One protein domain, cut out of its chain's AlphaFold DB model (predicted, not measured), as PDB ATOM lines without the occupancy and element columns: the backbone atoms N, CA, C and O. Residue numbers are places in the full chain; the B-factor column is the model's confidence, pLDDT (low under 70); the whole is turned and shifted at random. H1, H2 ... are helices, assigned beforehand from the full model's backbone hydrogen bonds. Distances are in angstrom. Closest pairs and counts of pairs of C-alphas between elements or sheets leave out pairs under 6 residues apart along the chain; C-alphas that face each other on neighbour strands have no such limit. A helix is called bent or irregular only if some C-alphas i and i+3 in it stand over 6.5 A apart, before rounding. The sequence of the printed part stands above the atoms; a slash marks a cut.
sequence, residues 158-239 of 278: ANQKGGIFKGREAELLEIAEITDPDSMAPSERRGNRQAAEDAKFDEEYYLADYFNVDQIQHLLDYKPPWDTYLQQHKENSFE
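What this domain is: This is residues 158 to 239 of the 278 residues of the protein "CS domain-containing protein" of Pocillopora damicornis (UniProt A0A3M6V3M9). The model is an open arch of helices strung one after another along the chain, with an empty middle. One foot of the arch holds H1, H2 and the stretches of residues 158 to 168 and 176 to 185, which hold no named element; H3 makes the top, H4 turns the corner after it, and H5 makes the other foot. Residues 198 to 239 stand free as a long arm, which takes in the last residues of H2 and H3, H4 and H5. The printed part has 82 residues with five named helices, H1 to H5 in that order, and no named strand, and its class is all helix. It is extended, with a radius of gyration of the C-alphas of 20.2 A and spans of 52 by 38 by 23 A.

How they stand to each other: The longest helix by residues is H2, residues 186 to 200, and it touches no helix. H1, residues 169 to 175, comes before it in the chain and is apart from it. On the other side along the chain, H3, residues 203 to 211, is joined to H2 by a tight link of 2 residues, and the two are apart. H4, residues 213 to 220, is close to H3 but not clearly touching it, with 2 pairs of C-alphas within 8 A, the closest being those of Asp 209 and Ile 216, 7.7 A apart. The lines of H3 and H4 are about perpendicular, at 83 degrees. H5, residues 225 to 238, is apart from H4 and also from H1, H2 and H3. Every O i to N i+4 pair is within hydrogen-bond range in H2 and H3, against 2 of 3 in H1, 2 of 4 in H4 and 9 of 10 in H5.

Where its parts are: H2 measures 20.7 A from C-alpha 186 at (28.942, 136.267, 10.904) to C-alpha 200 at (13.129, 132.311, -1.930). H1 measures 10.1 A and begins at C-alpha 169, (31.066, 140.234, -7.156). H3 measures 12.3 A and H4 9.5 A. H4 is irregular: C-alphas 215 and 218 are 7.3 A apart. H5 measures 21.4 A and ends at C-alpha 238, (29.445, 93.313, 11.555). It is neither bent nor irregular, but only just: C-alphas 225 and 228 are 6.1 A apart.

The domain as a whole: The two C-alphas farthest apart are those of Gly 167 and Glu 239, at 56.1 A. The printed part has no cut. The links H2 to H3, H3 to H4 and H4 to H5 are tight, H1 to H2 is short with 10 residues, and no link is long. The mean pLDDT of the printed part is 82.9; residues 232 to 239 are under 70, and the mean of H5 is 68.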
ATOM      1  N   ALA A 158      38.765 128.317   8.935       81.75
ATOM      2  CA  ALA A 158      39.273 128.947  10.156       81.75
ATOM      3  C   ALA A 158      39.268 130.493  10.140       81.75
ATOM      4  O   ALA A 158      40.137 131.114  10.752       81.75
ATOM      5  N   ASN A 159      38.336 131.127   9.410       80.50
ATOM      6  CA  ASN A 159      38.264 132.589   9.245       80.50
ATOM      7  C   ASN A 159      39.606 133.215   8.809       80.50
ATOM      8  O   ASN A 159      39.970 134.317   9.220       80.50
ATOM      9  N   GLN A 160      40.384 132.507   7.981       80.31
ATOM     10  CA  GLN A 160      41.711 132.964   7.552       80.31
ATOM     11  C   GLN A 160      41.689 133.775   6.253       80.31
ATOM     12  O   GLN A 160      42.707 134.369   5.888       80.31
ATOM     13  N   LYS A 161      40.573 133.776   5.519       82.81
ATOM     14  CA  LYS A 161      40.462 134.428   4.213       82.81
ATOM     15  C   LYS A 161      39.640 135.707   4.302       82.81
ATOM     16  O   LYS A 161      38.725 135.799   5.102       82.81
ATOM     17  N   GLY A 162      39.973 136.676   3.462       83.56
ATOM     18  CA  GLY A 162      39.233 137.921   3.275       83.56
ATOM     19  C   GLY A 162      39.751 138.610   2.017       83.56
ATOM     20  O   GLY A 162      40.887 138.360   1.603       83.56
ATOM     21  N   GLY A 163      38.931 139.436   1.380       80.75
ATOM     22  CA  GLY A 163      39.288 140.160   0.162       80.75
ATOM     23  C   GLY A 163      39.308 139.335  -1.125       80.75
ATOM     24  O   GLY A 163      39.771 139.852  -2.136       80.75
ATOM     25  N   ILE A 164      38.863 138.072  -1.117       84.31
ATOM     26  CA  ILE A 164      38.949 137.189  -2.299       84.31
ATOM     27  C   ILE A 164      37.963 137.624  -3.384       84.31
ATOM     28  O   ILE A 164      38.286 137.570  -4.570       84.31
ATOM     29  N   PHE A 165      36.776 138.061  -2.975       81.12
ATOM     30  CA  PHE A 165      35.685 138.395  -3.888       81.12
ATOM     31  C   PHE A 165      35.671 139.868  -4.317       81.12
ATOM     32  O   PHE A 165      34.833 140.264  -5.124       81.12
ATOM     33  N   LYS A 166      36.637 140.677  -3.860       79.75
ATOM     34  CA  LYS A 166      36.778 142.076  -4.290       79.75
ATOM     35  C   LYS A 166      37.057 142.138  -5.791       79.75
ATOM     36  O   LYS A 166      38.094 141.666  -6.254       79.75
ATOM     37  N   GLY A 167      36.131 142.726  -6.548       79.25
ATOM     38  CA  GLY A 167      36.204 142.803  -8.011       79.25
ATOM     39  C   GLY A 167      35.713 141.552  -8.752       79.25
ATOM     40  O   GLY A 167      35.836 141.499  -9.972       79.25
ATOM     41  N   ARG A 168      35.151 140.563  -8.039       82.00
ATOM     42  CA  ARG A 168      34.508 139.356  -8.598       82.00
ATOM     43  C   ARG A 168      33.089 139.155  -8.063       82.00
ATOM     44  O   ARG A 168      32.612 138.035  -7.937       82.00
ATOM     45  N   GLU A 169      32.411 140.250  -7.745       80.81
ATOM     46  CA  GLU A 169      31.066 140.234  -7.156       80.81
ATOM     47  C   GLU A 169      30.039 139.555  -8.076       80.81
ATOM     48  O   GLU A 169      29.172 138.832  -7.600       80.81
ATOM     49  N   ALA A 170      30.183 139.706  -9.397       81.44
ATOM     50  CA  ALA A 170      29.326 139.024 -10.366       81.44
ATOM     51  C   ALA A 170      29.471 137.491 -10.308       81.44
ATOM     52  O   ALA A 170      28.465 136.794 -10.276       81.44
ATOM     53  N   GLU A 171      30.704 136.975 -10.221       83.50
ATOM     54  CA  GLU A 171      30.965 135.532 -10.073       83.50
ATOM     55  C   GLU A 171      30.480 135.014  -8.712       83.50
ATOM     56  O   GLU A 171      30.041 133.873  -8.593       83.50
ATOM     57  N   LEU A 172      30.555 135.853  -7.671       83.25
ATOM     58  CA  LEU A 172      30.057 135.496  -6.349       83.25
ATOM     59  C   LEU A 172      28.540 135.299  -6.371       83.25
ATOM     60  O   LEU A 172      28.081 134.293  -5.851       83.25
ATOM     61  N   LEU A 173      27.786 136.203  -7.002       82.12
ATOM     62  CA  LEU A 173      26.320 136.130  -7.072       82.12
ATOM     63  C   LEU A 173      25.799 134.911  -7.852       82.12
ATOM     64  O   LEU A 173      24.665 134.497  -7.631       82.12
ATOM     65  N   GLU A 174      26.607 134.319  -8.735       83.56
ATOM     66  CA  GLU A 174      26.264 133.059  -9.415       83.56
ATOM     67  C   GLU A 174      26.335 131.842  -8.480       83.56
ATOM     68  O   GLU A 174      25.666 130.837  -8.717       83.56
ATOM     69  N   ILE A 175      27.160 131.915  -7.433       84.62
ATOM     70  CA  ILE A 175      27.462 130.786  -6.541       84.62
ATOM     71  C   ILE A 175      26.797 130.963  -5.172       84.62
ATOM     72  O   ILE A 175      26.383 129.986  -4.551       84.62
ATOM     73  N   ALA A 176      26.739 132.195  -4.672       82.50
ATOM     74  CA  ALA A 176      26.303 132.525  -3.329       82.50
ATOM     75  C   ALA A 176      25.472 133.811  -3.306       82.50
ATOM     76  O   ALA A 176      25.847 134.844  -3.857       82.50
ATOM     77  N   GLU A 177      24.383 133.777  -2.546       81.88
ATOM     78  CA  GLU A 177      23.461 134.901  -2.357       81.88
ATOM     79  C   GLU A 177      23.957 135.874  -1.264       81.88
ATOM     80  O   GLU A 177      23.218 136.272  -0.368       81.88
ATOM     81  N   ILE A 178      25.245 136.237  -1.294       81.56
ATOM     82  CA  ILE A 178      25.858 137.179  -0.340       81.56
ATOM     83  C   ILE A 178      26.314 138.423  -1.097       81.56
ATOM     84  O   ILE A 178      27.137 138.330  -2.002       81.56
ATOM     85  N   THR A 179      25.811 139.594  -0.694       75.25
ATOM     86  CA  THR A 179      26.121 140.870  -1.358       75.25
ATOM     87  C   THR A 179      27.566 141.314  -1.129       75.25
ATOM     88  O   THR A 179      28.261 141.615  -2.093       75.25
ATOM     89  N   ASP A 180      28.035 141.337   0.125       79.00
ATOM     90  CA  ASP A 180      29.426 141.676   0.453       79.00
ATOM     91  C   ASP A 180      29.946 140.855   1.650       79.00
ATOM     92  O   ASP A 180      29.654 141.156   2.811       79.00
ATOM     93  N   PRO A 181      30.736 139.796   1.405       79.94
ATOM     94  CA  PRO A 181      31.217 138.924   2.465       79.94
ATOM     95  C   PRO A 181      32.321 139.561   3.327       79.94
ATOM     96  O   PRO A 181      32.589 139.042   4.408       79.94
ATOM     97  N   ASP A 182      32.977 140.641   2.875       79.38
ATOM     98  CA  ASP A 182      34.103 141.267   3.589       79.38
ATOM     99  C   ASP A 182      33.660 142.311   4.629       79.38
ATOM    100  O   ASP A 182      34.413 142.597   5.570       79.38
ATOM    101  N   SER A 183      32.457 142.875   4.493       79.19
ATOM    102  CA  SER A 183      31.909 143.865   5.430       79.19
ATOM    103  C   SER A 183      30.933 143.278   6.450       79.19
ATOM    104  O   SER A 183      30.803 143.836   7.537       79.19
ATOM    105  N   MET A 184      30.294 142.150   6.140       79.56
ATOM    106  CA  MET A 184      29.244 141.578   6.985       79.56
ATOM    107  C   MET A 184      29.789 140.711   8.121       79.56
ATOM    108  O   MET A 184      30.575 139.784   7.887       79.56
ATOM    109  N   ALA A 185      29.287 140.928   9.338       83.31
ATOM    110  CA  ALA A 185      29.597 140.076  10.483       83.31
ATOM    111  C   ALA A 185      28.959 138.672  10.345       83.31
ATOM    112  O   ALA A 185      27.938 138.515   9.672       83.31
ATOM    113  N   PRO A 186      29.507 137.619  10.987       82.19
ATOM    114  CA  PRO A 186      28.942 136.267  10.904       82.19
ATOM    115  C   PRO A 186      27.470 136.163  11.340       82.19
ATOM    116  O   PRO A 186      26.706 135.407  10.736       82.19
ATOM    117  N   SER A 187      27.063 136.930  12.356       84.75
ATOM    118  CA  SER A 187      25.679 137.003  12.842       84.75
ATOM    119  C   SER A 187      24.742 137.642  11.810       84.75
ATOM    120  O   SER A 187      23.685 137.089  11.510       84.75
ATOM    121  N   GLU A 188      25.166 138.739  11.183       85.56
ATOM    122  CA  GLU A 188      24.424 139.408  10.106       85.56
ATOM    123  C   GLU A 188      24.281 138.511   8.873       85.56
ATOM    124  O   GLU A 188      23.193 138.398   8.309       85.56
ATOM    125  N   ARG A 189      25.347 137.796   8.481       86.88
ATOM    126  CA  ARG A 189      25.286 136.813   7.383       86.88
ATOM    127  C   ARG A 189      24.258 135.722   7.668       86.88
ATOM    128  O   ARG A 189      23.540 135.312   6.761       86.88
ATOM    129  N   ARG A 190      24.171 135.255   8.919       87.19
ATOM    130  CA  ARG A 190      23.169 134.260   9.327       87.19
ATOM    131  C   ARG A 190      21.750 134.811   9.196       87.19
ATOM    132  O   ARG A 190      20.916 134.114   8.626       87.19
ATOM    133  N   GLY A 191      21.500 136.024   9.689       90.12
ATOM    134  CA  GLY A 191      20.188 136.668   9.595       90.12
ATOM    135  C   GLY A 191      19.758 136.909   8.147       90.12
ATOM    136  O   GLY A 191      18.647 136.554   7.766       90.12
ATOM    137  N   ASN A 192      20.665 137.416   7.310       88.12
ATOM    138  CA  ASN A 192      20.379 137.652   5.895       88.12
ATOM    139  C   ASN A 192      20.128 136.350   5.128       88.12
ATOM    140  O   ASN A 192      19.219 136.312   4.306       88.12
ATOM    141  N   ARG A 193      20.884 135.280   5.418       89.62
ATOM    142  CA  ARG A 193      20.644 133.960   4.817       89.62
ATOM    143  C   ARG A 193      19.244 133.444   5.147       89.62
ATOM    144  O   ARG A 193      18.558 132.998   4.244       89.62
ATOM    145  N   GLN A 194      18.817 133.535   6.407       91.38
ATOM    146  CA  GLN A 194      17.473 133.106   6.812       91.38
ATOM    147  C   GLN A 194      16.388 133.903   6.083       91.38
ATOM    148  O   GLN A 194      15.508 133.316   5.468       91.38
ATOM    149  N   ALA A 195      16.503 135.233   6.065       92.38
ATOM    150  CA  ALA A 195      15.541 136.084   5.369       92.38
ATOM    151  C   ALA A 195      15.492 135.818   3.851       92.38
ATOM    152  O   ALA A 195      14.421 135.883   3.251       92.38
ATOM    153  N   ALA A 196      16.638 135.525   3.226       90.38
ATOM    154  CA  ALA A 196      16.712 135.170   1.811       90.38
ATOM    155  C   ALA A 196      16.106 133.786   1.531       90.38
ATOM    156  O   ALA A 196      15.323 133.661   0.594       90.38
ATOM    157  N   GLU A 197      16.403 132.779   2.360       92.06
ATOM    158  CA  GLU A 197      15.812 131.435   2.279       92.06
ATOM    159  C   GLU A 197      14.281 131.497   2.411       92.06
ATOM    160  O   GLU A 197      13.579 130.938   1.568       92.06
ATOM    161  N   ASP A 198      13.766 132.253   3.385       93.75
ATOM    162  CA  ASP A 198      12.326 132.446   3.600       93.75
ATOM    163  C   ASP A 198      11.652 133.154   2.413       93.75
ATOM    164  O   ASP A 198      10.541 132.804   2.023       93.75
ATOM    165  N   ALA A 199      12.318 134.144   1.810       93.94
ATOM    166  CA  ALA A 199      11.796 134.862   0.646       93.94
ATOM    167  C   ALA A 199      11.897 134.054  -0.659       93.94
ATOM    168  O   ALA A 199      11.133 134.295  -1.595       93.94
ATOM    169  N   LYS A 200      12.873 133.143  -0.751       93.12
ATOM    170  CA  LYS A 200      13.129 132.311  -1.930       93.12
ATOM    171  C   LYS A 200      12.265 131.052  -1.950       93.12
ATOM    172  O   LYS A 200      12.038 130.505  -3.031       93.12
ATOM    173  N   PHE A 201      11.820 130.595  -0.782       95.25
ATOM    174  CA  PHE A 201      10.945 129.442  -0.649       95.25
ATOM    175  C   PHE A 201       9.601 129.684  -1.347       95.25
ATOM    176  O   PHE A 201       8.930 130.687  -1.117       95.25
ATOM    177  N   ASP A 202       9.219 128.743  -2.207       96.12
ATOM    178  CA  ASP A 202       7.966 128.766  -2.956       96.12
ATOM    179  C   ASP A 202       7.124 127.551  -2.552       96.12
ATOM    180  O   ASP A 202       7.454 126.401  -2.865       96.12
ATOM    181  N   GLU A 203       6.039 127.819  -1.826       95.44
ATOM    182  CA  GLU A 203       5.101 126.804  -1.346       95.44
ATOM    183  C   GLU A 203       4.414 126.056  -2.495       95.44
ATOM    184  O   GLU A 203       4.198 124.846  -2.398       95.44
ATOM    185  N   GLU A 204       4.082 126.742  -3.592       94.88
ATOM    186  CA  GLU A 204       3.400 126.128  -4.732       94.88
ATOM    187  C   GLU A 204       4.339 125.174  -5.466       94.88
ATOM    188  O   GLU A 204       3.945 124.053  -5.800       94.88
ATOM    189  N   TYR A 205       5.595 125.586  -5.662       92.38
ATOM    190  CA  TYR A 205       6.623 124.740  -6.266       92.38
ATOM    191  C   TYR A 205       6.903 123.501  -5.405       92.38
ATOM    192  O   TYR A 205       6.931 122.379  -5.912       92.38
ATOM    193  N   TYR A 206       7.024 123.680  -4.086       93.12
ATOM    194  CA  TYR A 206       7.196 122.572  -3.147       93.12
ATOM    195  C   TYR A 206       6.033 121.568  -3.212       93.12
ATOM    196  O   TYR A 206       6.251 120.357  -3.281       93.12
ATOM    197  N   LEU A 207       4.789 122.057  -3.222       93.62
ATOM    198  CA  LEU A 207       3.608 121.200  -3.332       93.62
ATOM    199  C   LEU A 207       3.548 120.487  -4.686       93.62
ATOM    200  O   LEU A 207       3.176 119.314  -4.738       93.62
ATOM    201  N   ALA A 208       3.924 121.159  -5.775       91.38
ATOM    202  CA  ALA A 208       3.966 120.551  -7.099       91.38
ATOM    203  C   ALA A 208       4.931 119.355  -7.141       91.38
ATOM    204  O   ALA A 208       4.545 118.295  -7.640       91.38
ATOM    205  N   ASP A 209       6.129 119.490  -6.570       89.81
ATOM    206  CA  ASP A 209       7.096 118.390  -6.467       89.81
ATOM    207  C   ASP A 209       6.599 117.280  -5.528       89.81
ATOM    208  O   ASP A 209       6.775 116.094  -5.814       89.81
ATOM    209  N   TYR A 210       5.910 117.642  -4.441       89.25
ATOM    210  CA  TYR A 210       5.327 116.678  -3.505       89.25
ATOM    211  C   TYR A 210       4.232 115.811  -4.143       89.25
ATOM    212  O   TYR A 210       4.165 114.609  -3.886       89.25
ATOM    213  N   PHE A 211       3.369 116.391  -4.983       90.19
ATOM    214  CA  PHE A 211       2.308 115.641  -5.661       90.19
ATOM    215  C   PHE A 211       2.797 114.895  -6.910       90.19
ATOM    216  O   PHE A 211       2.216 113.868  -7.261       90.19
ATOM    217  N   ASN A 212       3.861 115.365  -7.569       87.56
ATOM    218  CA  ASN A 212       4.409 114.764  -8.791       87.56
ATOM    219  C   ASN A 212       5.660 113.910  -8.520       87.56
ATOM    220  O   ASN A 212       6.682 114.047  -9.196       87.56
ATOM    221  N   VAL A 213       5.562 112.979  -7.565       84.38
ATOM    222  CA  VAL A 213       6.679 112.108  -7.141       84.38
ATOM    223  C   VAL A 213       7.287 111.315  -8.306       84.38
ATOM    224  O   VAL A 213       8.496 111.089  -8.344       84.38
ATOM    225  N   ASP A 214       6.477 110.965  -9.308       86.94
ATOM    226  CA  ASP A 214       6.918 110.236 -10.503       86.94
ATOM    227  C   ASP A 214       8.073 110.939 -11.246       86.94
ATOM    228  O   ASP A 214       8.906 110.274 -11.862       86.94
ATOM    229  N   GLN A 215       8.166 112.275 -11.174       84.31
ATOM    230  CA  GLN A 215       9.240 113.037 -11.825       84.31
ATOM    231  C   GLN A 215      10.572 112.943 -11.069       84.31
ATOM    232  O   GLN A 215      11.634 112.929 -11.696       84.31
ATOM    233  N   ILE A 216      10.533 112.822  -9.740       88.69
ATOM    234  CA  ILE A 216      11.722 112.773  -8.872       88.69
ATOM    235  C   ILE A 216      12.146 111.346  -8.508       88.69
ATOM    236  O   ILE A 216      13.225 111.158  -7.952       88.69
ATOM    237  N   GLN A 217      11.346 110.333  -8.850       89.56
ATOM    238  CA  GLN A 217      11.604 108.936  -8.487       89.56
ATOM    239  C   GLN A 217      13.007 108.463  -8.902       89.56
ATOM    240  O   GLN A 217      13.711 107.834  -8.118       89.56
ATOM    241  N   HIS A 218      13.467 108.854 -10.094       90.62
ATOM    242  CA  HIS A 218      14.807 108.518 -10.581       90.62
ATOM    243  C   HIS A 218      15.949 109.101  -9.724       90.62
ATOM    244  O   HIS A 218      17.036 108.527  -9.694       90.62
ATOM    245  N   LEU A 219      15.717 110.226  -9.033       90.69
ATOM    246  CA  LEU A 219      16.673 110.831  -8.100       90.69
ATOM    247  C   LEU A 219      16.665 110.108  -6.753       90.69
ATOM    248  O   LEU A 219      17.720 109.938  -6.152       90.69
ATOM    249  N   LEU A 220      15.492 109.664  -6.291       88.88
ATOM    250  CA  LEU A 220      15.354 108.881  -5.058       88.88
ATOM    251  C   LEU A 220      15.998 107.494  -5.190       88.88
ATOM    252  O   LEU A 220      16.598 106.997  -4.240       88.88
ATOM    253  N   ASP A 221      15.906 106.894  -6.377       92.19
ATOM    254  CA  ASP A 221      16.499 105.589  -6.676       92.19
ATOM    255  C   ASP A 221      18.017 105.668  -6.949       92.19
ATOM    256  O   ASP A 221      18.703 104.640  -6.993       92.19
ATOM    257  N   TYR A 222      18.564 106.873  -7.143       92.12
ATOM    258  CA  TYR A 222      19.979 107.067  -7.439       92.12
ATOM    259  C   TYR A 222      20.853 106.748  -6.223       92.12
ATOM    260  O   TYR A 222      20.756 107.376  -5.169       92.12
ATOM    261  N   LYS A 223      21.781 105.802  -6.398       88.00
ATOM    262  CA  LYS A 223      22.789 105.462  -5.390       88.00
ATOM    263  C   LYS A 223      24.127 106.090  -5.758       88.00
ATOM    264  O   LYS A 223      24.688 105.731  -6.798       88.00
ATOM    265  N   PRO A 224      24.661 107.010  -4.939       90.25
ATOM    266  CA  PRO A 224      25.927 107.632  -5.255       90.25
ATOM    267  C   PRO A 224      27.088 106.634  -5.090       90.25
ATOM    268  O   PRO A 224      27.028 105.758  -4.225       90.25
ATOM    269  N   PRO A 225      28.186 106.788  -5.853       84.75
ATOM    270  CA  PRO A 225      29.311 105.850  -5.822       84.75
ATOM    271  C   PRO A 225      29.964 105.676  -4.445       84.75
ATOM    272  O   PRO A 225      30.520 104.623  -4.168       84.75
ATOM    273  N   TRP A 226      29.909 106.680  -3.563       82.56
ATOM    274  CA  TRP A 226      30.484 106.583  -2.213       82.56
ATOM    275  C   TRP A 226      29.642 105.745  -1.237       82.56
ATOM    276  O   TRP A 226      30.163 105.293  -0.219       82.56
ATOM    277  N   ASP A 227      28.364 105.494  -1.534       81.62
ATOM    278  CA  ASP A 227      27.476 104.704  -0.670       81.62
ATOM    279  C   ASP A 227      27.892 103.224  -0.629       81.62
ATOM    280  O   ASP A 227      27.856 102.585   0.422       81.62
ATOM    281  N   THR A 228      28.411 102.690  -1.740       74.88
ATOM    282  CA  THR A 228      28.934 101.315  -1.785       74.88
ATOM    283  C   THR A 228      30.153 101.131  -0.884       74.88
ATOM    284  O   THR A 228      30.266 100.102  -0.223       74.88
ATOM    285  N   TYR A 229      31.039 102.132  -0.802       71.69
ATOM    286  CA  TYR A 229      32.207 102.086   0.087       71.69
ATOM    287  C   TYR A 229      31.792 102.108   1.564       71.69
ATOM    288  O   TYR A 229      32.343 101.372   2.381       71.69
ATOM    289  N   LEU A 230      30.776 102.908   1.906       72.94
ATOM    290  CA  LEU A 230      30.225 102.967   3.262       72.94
ATOM    291  C   LEU A 230      29.526 101.660   3.659       72.94
ATOM    292  O   LEU A 230      29.651 101.225   4.803       72.94
ATOM    293  N   GLN A 231      28.800 101.028   2.733       70.06
ATOM    294  CA  GLN A 231      28.125  99.748   2.969       70.06
ATOM    295  C   GLN A 231      29.127  98.607   3.173       70.06
ATOM    296  O   GLN A 231      29.013  97.892   4.165       70.06
ATOM    297  N   GLN A 232      30.165  98.514   2.337       67.00
ATOM    298  CA  GLN A 232      31.257  97.548   2.517       67.00
ATOM    299  C   GLN A 232      31.958  97.715   3.872       67.00
ATOM    300  O   GLN A 232      32.273  96.731   4.535       67.00
ATOM    301  N   HIS A 233      32.160  98.956   4.327       66.00
ATOM    302  CA  HIS A 233      32.734  99.215   5.647       66.00
ATOM    303  C   HIS A 233      31.799  98.783   6.789       66.00
ATOM    304  O   HIS A 233      32.264  98.268   7.804       66.00
ATOM    305  N   LYS A 234      30.480  98.965   6.635       66.25
ATOM    306  CA  LYS A 234      29.484  98.524   7.626       66.25
ATOM    307  C   LYS A 234      29.346  97.000   7.678       66.25
ATOM    308  O   LYS A 234      29.317  96.443   8.772       66.25
ATOM    309  N   GLU A 235      29.312  96.316   6.541       60.34
ATOM    310  CA  GLU A 235      29.245  94.847   6.477       60.34
ATOM    311  C   GLU A 235      30.512  94.203   7.065       60.34
ATOM    312  O   GLU A 235      30.417  93.355   7.950       60.34
ATOM    313  N   ASN A 236      31.694  94.726   6.719       56.31
ATOM    314  CA  ASN A 236      32.972  94.301   7.302       56.31
ATOM    315  C   ASN A 236      33.139  94.683   8.786       56.31
ATOM    316  O   ASN A 236      34.090  94.236   9.424       56.31
ATOM    317  N   SER A 237      32.279  95.546   9.336       55.22
ATOM    318  CA  SER A 237      32.254  95.848  10.775       55.22
ATOM    319  C   SER A 237      31.368  94.880  11.567       55.22
ATOM    320  O   SER A 237      31.629  94.653  12.743       55.22
ATOM    321  N   PHE A 238      30.369  94.262  10.923       47.91
ATOM    322  CA  PHE A 238      29.445  93.313  11.555       47.91
ATOM    323  C   PHE A 238      29.998  91.881  11.637       47.91
ATOM    324  O   PHE A 238      29.638  91.143  12.551       47.91
ATOM    325  N   GLU A 239      30.881  91.474  10.719       47.38
ATOM    326  CA  GLU A 239      31.530  90.150  10.777       47.38
ATOM    327  C   GLU A 239      32.651  90.066  11.835       47.38
ATOM    328  O   GLU A 239      32.991  88.970  12.287       47.38
TER     329      GLU A 239